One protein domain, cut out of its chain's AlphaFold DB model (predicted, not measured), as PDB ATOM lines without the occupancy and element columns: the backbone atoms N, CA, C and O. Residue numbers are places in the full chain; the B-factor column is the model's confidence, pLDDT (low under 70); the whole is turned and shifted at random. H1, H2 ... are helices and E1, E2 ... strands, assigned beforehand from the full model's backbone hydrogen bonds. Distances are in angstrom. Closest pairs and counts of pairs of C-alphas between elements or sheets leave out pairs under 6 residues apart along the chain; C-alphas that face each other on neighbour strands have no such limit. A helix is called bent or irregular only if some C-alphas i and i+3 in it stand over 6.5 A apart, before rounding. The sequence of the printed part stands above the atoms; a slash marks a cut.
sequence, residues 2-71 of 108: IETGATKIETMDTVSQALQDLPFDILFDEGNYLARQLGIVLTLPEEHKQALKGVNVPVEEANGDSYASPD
ATOM      1  N   ILE A   2     107.072 158.215 173.299       31.09
ATOM      2  CA  ILE A   2     108.442 157.705 173.182       31.09
ATOM      3  C   ILE A   2     108.957 157.650 174.617       31.09
ATOM      4  O   ILE A   2     109.142 158.692 175.240       31.09
ATOM      5  N   GLU A   3     109.053 156.449 175.178       29.95
ATOM      6  CA  GLU A   3     109.601 156.253 176.516       29.95
ATOM      7  C   GLU A   3     111.128 156.222 176.438       29.95
ATOM      8  O   GLU A   3     111.725 155.380 175.773       29.95
ATOM      9  N   THR A   4     111.769 157.149 177.143       40.00
ATOM     10  CA  THR A   4     113.201 157.105 177.435       40.00
ATOM     11  C   THR A   4     113.418 156.161 178.618       40.00
ATOM     12  O   THR A   4     113.437 156.593 179.772       40.00
ATOM     13  N   GLY A   5     113.514 154.862 178.338       32.25
ATOM     14  CA  GLY A   5     113.767 153.814 179.325       32.25
ATOM     15  C   GLY A   5     115.100 153.127 179.058       32.25
ATOM     16  O   GLY A   5     115.226 152.351 178.116       32.25
ATOM     17  N   ALA A   6     116.099 153.411 179.895       43.16
ATOM     18  CA  ALA A   6     117.380 152.718 179.882       43.16
ATOM     19  C   ALA A   6     117.166 151.218 180.144       43.16
ATOM     20  O   ALA A   6     116.849 150.823 181.266       43.16
ATOM     21  N   THR A   7     117.360 150.388 179.119       34.59
ATOM     22  CA  THR A   7     117.424 148.932 179.266       34.59
ATOM     23  C   THR A   7     118.855 148.486 179.013       34.59
ATOM     24  O   THR A   7     119.493 148.859 178.035       34.59
ATOM     25  N   LYS A   8     119.369 147.742 179.983       41.28
ATOM     26  CA  LYS A   8     120.719 147.197 180.081       41.28
ATOM     27  C   LYS A   8     120.944 146.188 178.945       41.28
ATOM     28  O   LYS A   8     120.332 145.126 178.965       41.28
ATOM     29  N   ILE A   9     121.787 146.519 177.967       41.41
ATOM     30  CA  ILE A   9     122.100 145.653 176.819       41.41
ATOM     31  C   ILE A   9     123.601 145.332 176.853       41.41
ATOM     32  O   ILE A   9     124.438 146.187 176.587       41.41
ATOM     33  N   GLU A  10     123.953 144.092 177.197       35.94
ATOM     34  CA  GLU A  10     125.344 143.602 177.279       35.94
ATOM     35  C   GLU A  10     126.015 143.393 175.897       35.94
ATOM     36  O   GLU A  10     127.166 142.980 175.825       35.94
ATOM     37  N   THR A  11     125.350 143.755 174.793       44.72
ATOM     38  CA  THR A  11     125.926 143.833 173.432       44.72
ATOM     39  C   THR A  11     126.320 145.260 172.998       44.72
ATOM     40  O   THR A  11     126.795 145.453 171.880       44.72
ATOM     41  N   MET A  12     126.163 146.275 173.865       46.72
ATOM     42  CA  MET A  12     126.329 147.700 173.518       46.72
ATOM     43  C   MET A  12     127.772 148.215 173.390       46.72
ATOM     44  O   MET A  12     127.942 149.329 172.908       46.72
ATOM     45  N   ASP A  13     128.819 147.477 173.760       51.59
ATOM     46  CA  ASP A  13     130.143 148.104 173.947       51.59
ATOM     47  C   ASP A  13     130.734 148.752 172.678       51.59
ATOM     48  O   ASP A  13     131.298 149.842 172.751       51.59
ATOM     49  N   THR A  14     130.573 148.157 171.492       50.50
ATOM     50  CA  THR A  14     131.157 148.720 170.254       50.50
ATOM     51  C   THR A  14     130.269 149.783 169.605       50.50
ATOM     52  O   THR A  14     130.763 150.809 169.141       50.50
ATOM     53  N   VAL A  15     128.949 149.571 169.595       60.94
ATOM     54  CA  VAL A  15     127.989 150.538 169.038       60.94
ATOM     55  C   VAL A  15     127.925 151.775 169.933       60.94
ATOM     56  O   VAL A  15     128.067 152.888 169.443       60.94
ATOM     57  N   SER A  16     127.834 151.619 171.253       61.75
ATOM     58  CA  SER A  16     127.806 152.755 172.179       61.75
ATOM     59  C   SER A  16     129.101 153.551 172.228       61.75
ATOM     60  O   SER A  16     129.036 154.718 172.590       61.75
ATOM     61  N   GLN A  17     130.252 152.976 171.864       61.75
ATOM     62  CA  GLN A  17     131.495 153.734 171.677       61.75
ATOM     63  C   GLN A  17     131.490 154.531 170.367       61.75
ATOM     64  O   GLN A  17     131.866 155.697 170.364       61.75
ATOM     65  N   ALA A  18     131.034 153.935 169.260       63.19
ATOM     66  CA  ALA A  18     130.971 154.608 167.958       63.19
ATOM     67  C   ALA A  18     129.919 155.732 167.895       63.19
ATOM     68  O   ALA A  18     129.999 156.608 167.039       63.19
ATOM     69  N   LEU A  19     128.929 155.687 168.786       71.75
ATOM     70  CA  LEU A  19     127.848 156.664 168.884       71.75
ATOM     71  C   LEU A  19     128.134 157.802 169.883       71.75
ATOM     72  O   LEU A  19     127.276 158.664 170.071       71.75
ATOM     73  N   GLN A  20     129.305 157.820 170.532       75.88
ATOM     74  CA  GLN A  20     129.690 158.936 171.402       75.88
ATOM     75  C   GLN A  20     129.966 160.187 170.559       75.88
ATOM     76  O   GLN A  20     130.495 160.099 169.453       75.88
ATOM     77  N   ASP A  21     129.595 161.353 171.088       83.00
ATOM     78  CA  ASP A  21     129.887 162.675 170.516       83.00
ATOM     79  C   ASP A  21     129.272 162.986 169.134       83.00
ATOM     80  O   ASP A  21     129.713 163.916 168.452       83.00
ATOM     81  N   LEU A  22     128.218 162.274 168.713       85.88
ATOM     82  CA  LEU A  22     127.463 162.677 167.521       85.88
ATOM     83  C   LEU A  22     126.591 163.910 167.830       85.88
ATOM     84  O   LEU A  22     125.851 163.908 168.814       85.88
ATOM     85  N   PRO A  23     126.614 164.963 166.991       91.38
ATOM     86  CA  PRO A  23     125.848 166.191 167.222       91.38
ATOM     87  C   PRO A  23     124.364 166.058 166.831       91.38
ATOM     88  O   PRO A  23     123.697 167.065 166.601       91.38
ATOM     89  N   PHE A  24     123.858 164.833 166.687       88.19
ATOM     90  CA  PHE A  24     122.505 164.532 166.231       88.19
ATOM     91  C   PHE A  24     121.939 163.305 166.946       88.19
ATOM     92  O   PHE A  24     122.681 162.451 167.431       88.19
ATOM     93  N   ASP A  25     120.611 163.219 166.971       89.56
ATOM     94  CA  ASP A  25     119.895 162.121 167.607       89.56
ATOM     95  C   ASP A  25     120.080 160.806 166.845       89.56
ATOM     96  O   ASP A  25     120.041 160.751 165.613       89.56
ATOM     97  N   ILE A  26     120.215 159.718 167.601       88.81
ATOM     98  CA  ILE A  26     120.206 158.353 167.080       88.81
ATOM     99  C   ILE A  26     118.945 157.677 167.603       88.81
ATOM    100  O   ILE A  26     118.696 157.652 168.809       88.81
ATOM    101  N   LEU A  27     118.150 157.125 166.693       89.88
ATOM    102  CA  LEU A  27     116.892 156.461 167.020       89.88
ATOM    103  C   LEU A  27     117.056 154.940 166.965       89.88
ATOM    104  O   LEU A  27     117.800 154.414 166.136       89.88
ATOM    105  N   PHE A  28     116.327 154.239 167.832       87.81
ATOM    106  CA  PHE A  28     116.270 152.780 167.873       87.81
ATOM    107  C   PHE A  28     114.877 152.301 167.440       87.81
ATOM    108  O   PHE A  28     113.880 152.652 168.069       87.81
ATOM    109  N   ASP A  29     114.811 151.524 166.355       89.38
ATOM    110  CA  ASP A  29     113.574 150.944 165.810       89.38
ATOM    111  C   ASP A  29     113.442 149.480 166.249       89.38
ATOM    112  O   ASP A  29     113.793 148.548 165.518       89.38
ATOM    113  N   GLU A  30     112.977 149.276 167.481       87.12
ATOM    114  CA  GLU A  30     112.796 147.938 168.041       87.12
ATOM    115  C   GLU A  30     111.869 147.087 167.153       87.12
ATOM    116  O   GLU A  30     110.755 147.482 166.799       87.12
ATOM    117  N   GLY A  31     112.339 145.900 166.758       86.06
ATOM    118  CA  GLY A  31     111.565 144.973 165.924       86.06
ATOM    119  C   GLY A  31     111.343 145.424 164.471       86.06
ATOM    120  O   GLY A  31     110.554 144.791 163.753       86.06
ATOM    121  N   ASN A  32     112.049 146.466 164.012       90.31
ATOM    122  CA  ASN A  32     111.914 147.055 162.677       90.31
ATOM    123  C   ASN A  32     110.497 147.604 162.396       90.31
ATOM    124  O   ASN A  32     109.985 147.442 161.284       90.31
ATOM    125  N   TYR A  33     109.805 148.174 163.389       93.12
ATOM    126  CA  TYR A  33     108.425 148.640 163.224       93.12
ATOM    127  C   TYR A  33     108.315 149.749 162.170       93.12
ATOM    128  O   TYR A  33     107.549 149.615 161.210       93.12
ATOM    129  N   LEU A  34     109.107 150.814 162.306       94.12
ATOM    130  CA  LEU A  34     109.120 151.922 161.350       94.12
ATOM    131  C   LEU A  34     109.622 151.449 159.982       94.12
ATOM    132  O   LEU A  34     109.005 151.743 158.958       94.12
ATOM    133  N   ALA A  35     110.695 150.657 159.950       94.12
ATOM    134  CA  ALA A  35     111.231 150.113 158.708       94.12
ATOM    135  C   ALA A  35     110.201 149.267 157.931       94.12
ATOM    136  O   ALA A  35     110.152 149.320 156.699       94.12
ATOM    137  N   ARG A  36     109.337 148.508 158.623       94.44
ATOM    138  CA  ARG A  36     108.231 147.764 157.992       94.44
ATOM    139  C   ARG A  36     107.186 148.696 157.396       94.44
ATOM    140  O   ARG A  36     106.740 148.446 156.281       94.44
ATOM    141  N   GLN A  37     106.816 149.761 158.107       95.62
ATOM    142  CA  GLN A  37     105.874 150.764 157.595       95.62
ATOM    143  C   GLN A  37     106.419 151.487 156.359       95.62
ATOM    144  O   GLN A  37     105.669 151.785 155.435       95.62
ATOM    145  N   LEU A  38     107.733 151.712 156.322       94.81
ATOM    146  CA  LEU A  38     108.439 152.302 155.187       94.81
ATOM    147  C   LEU A  38     108.686 151.315 154.033       94.81
ATOM    148  O   LEU A  38     109.152 151.726 152.973       94.81
ATOM    149  N   GLY A  39     108.377 150.026 154.215       94.12
ATOM    150  CA  GLY A  39     108.537 149.002 153.183       94.12
ATOM    151  C   GLY A  39     109.993 148.654 152.857       94.12
ATOM    152  O   GLY A  39     110.258 148.145 151.773       94.12
ATOM    153  N   ILE A  40     110.929 148.923 153.772       94.88
ATOM    154  CA  ILE A  40     112.374 148.739 153.551       94.88
ATOM    155  C   ILE A  40     112.942 147.504 154.256       94.88
ATOM    156  O   ILE A  40     114.148 147.333 154.298       94.88
ATOM    157  N   VAL A  41     112.120 146.627 154.832       93.25
ATOM    158  CA  VAL A  41     112.631 145.409 155.481       93.25
ATOM    159  C   VAL A  41     112.868 144.303 154.460       93.25
ATOM    160  O   VAL A  41     111.927 143.798 153.847       93.25
ATOM    161  N   LEU A  42     114.123 143.870 154.355       89.56
ATOM    162  CA  LEU A  42     114.519 142.669 153.637       89.56
ATOM    163  C   LEU A  42     114.528 141.481 154.601       89.56
ATOM    164  O   LEU A  42     115.279 141.465 155.574       89.56
ATOM    165  N   THR A  43     113.734 140.457 154.300       88.88
ATOM    166  CA  THR A  43     113.827 139.153 154.969       88.88
ATOM    167  C   THR A  43     114.625 138.205 154.089       88.88
ATOM    168  O   THR A  43     114.262 138.003 152.928       88.88
ATOM    169  N   LEU A  44     115.687 137.593 154.624       87.62
ATOM    170  CA  LEU A  44     116.461 136.619 153.852       87.62
ATOM    171  C   LEU A  44     115.558 135.451 153.404       87.62
ATOM    172  O   LEU A  44     114.841 134.881 154.232       87.62
ATOM    173  N   PRO A  45     115.616 135.051 152.121       89.69
ATOM    174  CA  PRO A  45     115.002 133.818 151.641       89.69
ATOM    175  C   PRO A  45     115.507 132.586 152.396       89.69
ATOM    176  O   PRO A  45     116.665 132.530 152.810       89.69
ATOM    177  N   GLU A  46     114.651 131.576 152.543       89.62
ATOM    178  CA  GLU A  46     114.951 130.371 153.330       89.62
ATOM    179  C   GLU A  46     116.208 129.630 152.846       89.62
ATOM    180  O   GLU A  46     117.023 129.194 153.655       89.62
ATOM    181  N   GLU A  47     116.424 129.572 151.532       91.44
ATOM    182  CA  GLU A  47     117.626 128.986 150.924       91.44
ATOM    183  C   GLU A  47     118.925 129.664 151.396       91.44
ATOM    184  O   GLU A  47     119.907 128.991 151.710       91.44
ATOM    185  N   HIS A  48     118.922 130.995 151.537       89.06
ATOM    186  CA  HIS A  48     120.079 131.745 152.021       89.06
ATOM    187  C   HIS A  48     120.312 131.497 153.509       89.06
ATOM    188  O   HIS A  48     121.458 131.343 153.933       89.06
ATOM    189  N   LYS A  49     119.239 131.401 154.305       88.62
ATOM    190  CA  LYS A  49     119.352 131.051 155.727       88.62
ATOM    191  C   LYS A  49     119.987 129.676 155.902       88.62
ATOM    192  O   LYS A  49     120.884 129.520 156.724       88.62
ATOM    193  N   GLN A  50     119.556 128.687 155.118       88.19
ATOM    194  CA  GLN A  50     120.117 127.335 155.159       88.19
ATOM    195  C   GLN A  50     121.598 127.324 154.771       88.19
ATOM    196  O   GLN A  50     122.399 126.691 155.458       88.19
ATOM    197  N   ALA A  51     121.979 128.070 153.729       89.06
ATOM    198  CA  ALA A  51     123.377 128.206 153.331       89.06
ATOM    199  C   ALA A  51     124.242 128.817 154.448       89.06
ATOM    200  O   ALA A  51     125.311 128.291 154.749       89.06
ATOM    201  N   LEU A  52     123.761 129.879 155.105       86.38
ATOM    202  CA  LEU A  52     124.465 130.559 156.201       86.38
ATOM    203  C   LEU A  52     124.576 129.685 157.458       86.38
ATOM    204  O   LEU A  52     125.636 129.643 158.085       86.38
ATOM    205  N   LYS A  53     123.531 128.910 157.776       84.50
ATOM    206  CA  LYS A  53     123.581 127.878 158.826       84.50
ATOM    207  C   LYS A  53     124.615 126.801 158.504       84.50
ATOM    208  O   LYS A  53     125.367 126.399 159.385       84.50
ATOM    209  N   GLY A  54     124.703 126.377 157.241       86.00
ATOM    210  CA  GLY A  54     125.673 125.377 156.781       86.00
ATOM    211  C   GLY A  54     127.141 125.785 156.951       86.00
ATOM    212  O   GLY A  54     128.007 124.915 157.003       86.00
ATOM    213  N   VAL A  55     127.424 127.086 157.080       89.56
ATOM    214  CA  VAL A  55     128.767 127.634 157.344       89.56
ATOM    215  C   VAL A  55     128.924 128.206 158.762       89.56
ATOM    216  O   VAL A  55     129.896 128.906 159.028       89.56
ATOM    217  N   ASN A  56     128.000 127.889 159.682       85.69
ATOM    218  CA  ASN A  56     128.005 128.322 161.088       85.69
ATOM    219  C   ASN A  56     128.090 129.849 161.286       85.69
ATOM    220  O   ASN A  56     128.771 130.321 162.196       85.69
ATOM    221  N   VAL A  57     127.404 130.634 160.448       80.06
ATOM    222  CA  VAL A  57     127.295 132.090 160.646       80.06
ATOM    223  C   VAL A  57     126.069 132.390 161.528       80.06
ATOM    224  O   VAL A  57     124.947 132.108 161.098       80.06
ATOM    225  N   PRO A  58     126.235 132.985 162.728       80.12
ATOM    226  CA  PRO A  58     125.144 133.237 163.675       80.12
ATOM    227  C   PRO A  58     124.362 134.515 163.317       80.12
ATOM    228  O   PRO A  58     124.388 135.514 164.030       80.12
ATOM    229  N   VAL A  59     123.689 134.514 162.164       79.62
ATOM    230  CA  VAL A  59     123.008 135.711 161.631       79.62
ATOM    231  C   VAL A  59     121.863 136.190 162.519       79.62
ATOM    232  O   VAL A  59     121.712 137.393 162.696       79.62
ATOM    233  N   GLU A  60     121.065 135.275 163.070       77.62
ATOM    234  CA  GLU A  60     119.957 135.641 163.963       77.62
ATOM    235  C   GLU A  60     120.469 136.382 165.198       77.62
ATOM    236  O   GLU A  60     120.007 137.486 165.461       77.62
ATOM    237  N   GLU A  61     121.483 135.848 165.880       77.69
ATOM    238  CA  GLU A  61     122.083 136.484 167.060       77.69
ATOM    239  C   GLU A  61     122.655 137.871 166.728       77.69
ATOM    240  O   GLU A  61     122.448 138.829 167.473       77.69
ATOM    241  N   ALA A  62     123.315 138.009 165.573       74.56
ATOM    242  CA  ALA A  62     123.877 139.283 165.123       74.56
ATOM    243  C   ALA A  62     122.811 140.348 164.792       74.56
ATOM    244  O   ALA A  62     123.100 141.542 164.844       74.56
ATOM    245  N   ASN A  63     121.589 139.927 164.461       74.44
ATOM    246  CA  ASN A  63     120.490 140.794 164.034       74.44
ATOM    247  C   ASN A  63     119.383 140.955 165.094       74.44
ATOM    248  O   ASN A  63     118.339 141.533 164.788       74.44
ATOM    249  N   GLY A  64     119.575 140.442 166.314       70.12
ATOM    250  CA  GLY A  64     118.547 140.470 167.361       70.12
ATOM    251  C   GLY A  64     117.411 139.476 167.103       70.12
ATOM    252  O   GLY A  64     116.244 139.856 167.054       70.12
ATOM    253  N   ASP A  65     117.768 138.208 166.902       70.50
ATOM    254  CA  ASP A  65     116.880 137.060 166.685       70.50
ATOM    255  C   ASP A  65     116.017 137.149 165.415       70.50
ATOM    256  O   ASP A  65     114.871 136.695 165.363       70.50
ATOM    257  N   SER A  66     116.566 137.732 164.341       79.38
ATOM    258  CA  SER A  66     115.853 137.853 163.068       79.38
ATOM    259  C   SER A  66     116.734 137.687 161.832       79.38
ATOM    260  O   SER A  66     117.856 138.171 161.749       79.38
ATOM    261  N   TYR A  67     116.165 137.093 160.784       84.75
ATOM    262  CA  TYR A  67     116.701 137.178 159.418       84.75
ATOM    263  C   TYR A  67     116.165 138.394 158.646       84.75
ATOM    264  O   TYR A  67     116.256 138.430 157.418       84.75
ATOM    265  N   ALA A  68     115.541 139.341 159.346       88.31
ATOM    266  CA  ALA A  68     115.012 140.565 158.775       88.31
ATOM    267  C   ALA A  68     115.901 141.751 159.152       88.31
ATOM    268  O   ALA A  68     116.163 141.989 160.331       88.31
ATOM    269  N   SER A  69     116.318 142.516 158.151       89.44
ATOM    270  CA  SER A  69     117.106 143.731 158.347       89.44
ATOM    271  C   SER A  69     116.564 144.841 157.452       89.44
ATOM    272  O   SER A  69     116.118 144.559 156.335       89.44
ATOM    273  N   PRO A  70     116.572 146.098 157.914       91.44
ATOM    274  CA  PRO A  70     116.214 147.212 157.061       91.44
ATOM    275  C   PRO A  70     117.285 147.389 155.986       91.44
ATOM    276  O   PRO A  70     118.483 147.462 156.273       91.44
ATOM    277  N   ASP A  71     116.841 147.493 154.740       93.12
ATOM    278  CA  ASP A  71     117.659 148.030 153.681       93.12
ATOM    279  C   ASP A  71     117.971 149.504 153.990       93.12
ATOM    280  O   ASP A  71     117.125 150.246 154.498       93.12
TER     281      ASP A  71
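What this domain is: This is residues 2 to 71 of the 108 residues of an uncharacterized protein of Acaryochloris sp. RCC1774 (UniProt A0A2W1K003). Residues 41 to 70 make a loose loop, out from E1 through H3 and back through H4 to E2, closed by the short two-strand ribbon E1-E2, with H2 beside the ribbon. Residues 2 to 10 and 12 to 28, the latter including H1, stick out. The 70 printed residues run H1 H2 E1 H3 H4 E2, mostly helix, with under half in named elements; E1 and E2 are antiparallel. The whole is loose, radius of gyration of the C-alphas 14.8 A, spanning 40 by 28 by 21 A.

Where its parts are: Find C-alpha 13 at (130.143, 148.104, 173.947), where H1, residues 13 to 18, begins. Next come H2, residues 30 to 37, 12.8 A; E1, 41 to 43; H3, 46 to 54, 12.3 A; H4, 59 to 62; and E2, 68 to 70, ending at (116.214, 147.212, 157.061). H2 is irregular: C-alphas 31 and 34 are 8.7 A apart.

How they stand to each other: Look at N 42 and O 69, 2.9 A apart, within hydrogen-bond range across E1 and E2, whose directions stand at 152 degrees. The closest C-alphas of H2 and E2, Ala 35 and Pro 70, are 6.0 A apart. H3 and H4 are close but not clearly touching, closest at C-alphas Leu 52 and Val 59, 7.6 A. H1 is apart from H2 and E1, among others. In H1 and H3 every O i to N i+4 pair is within hydrogen-bond range, in H2 2 of 4; H4 is too short for one.

The domain as a whole: The farthest C-alphas, Pro 23 and Gly 54, are 42.1 A apart. The printed part has no cut; H1 to H2 is a long link. Residues 2 to 18 have pLDDT under 70.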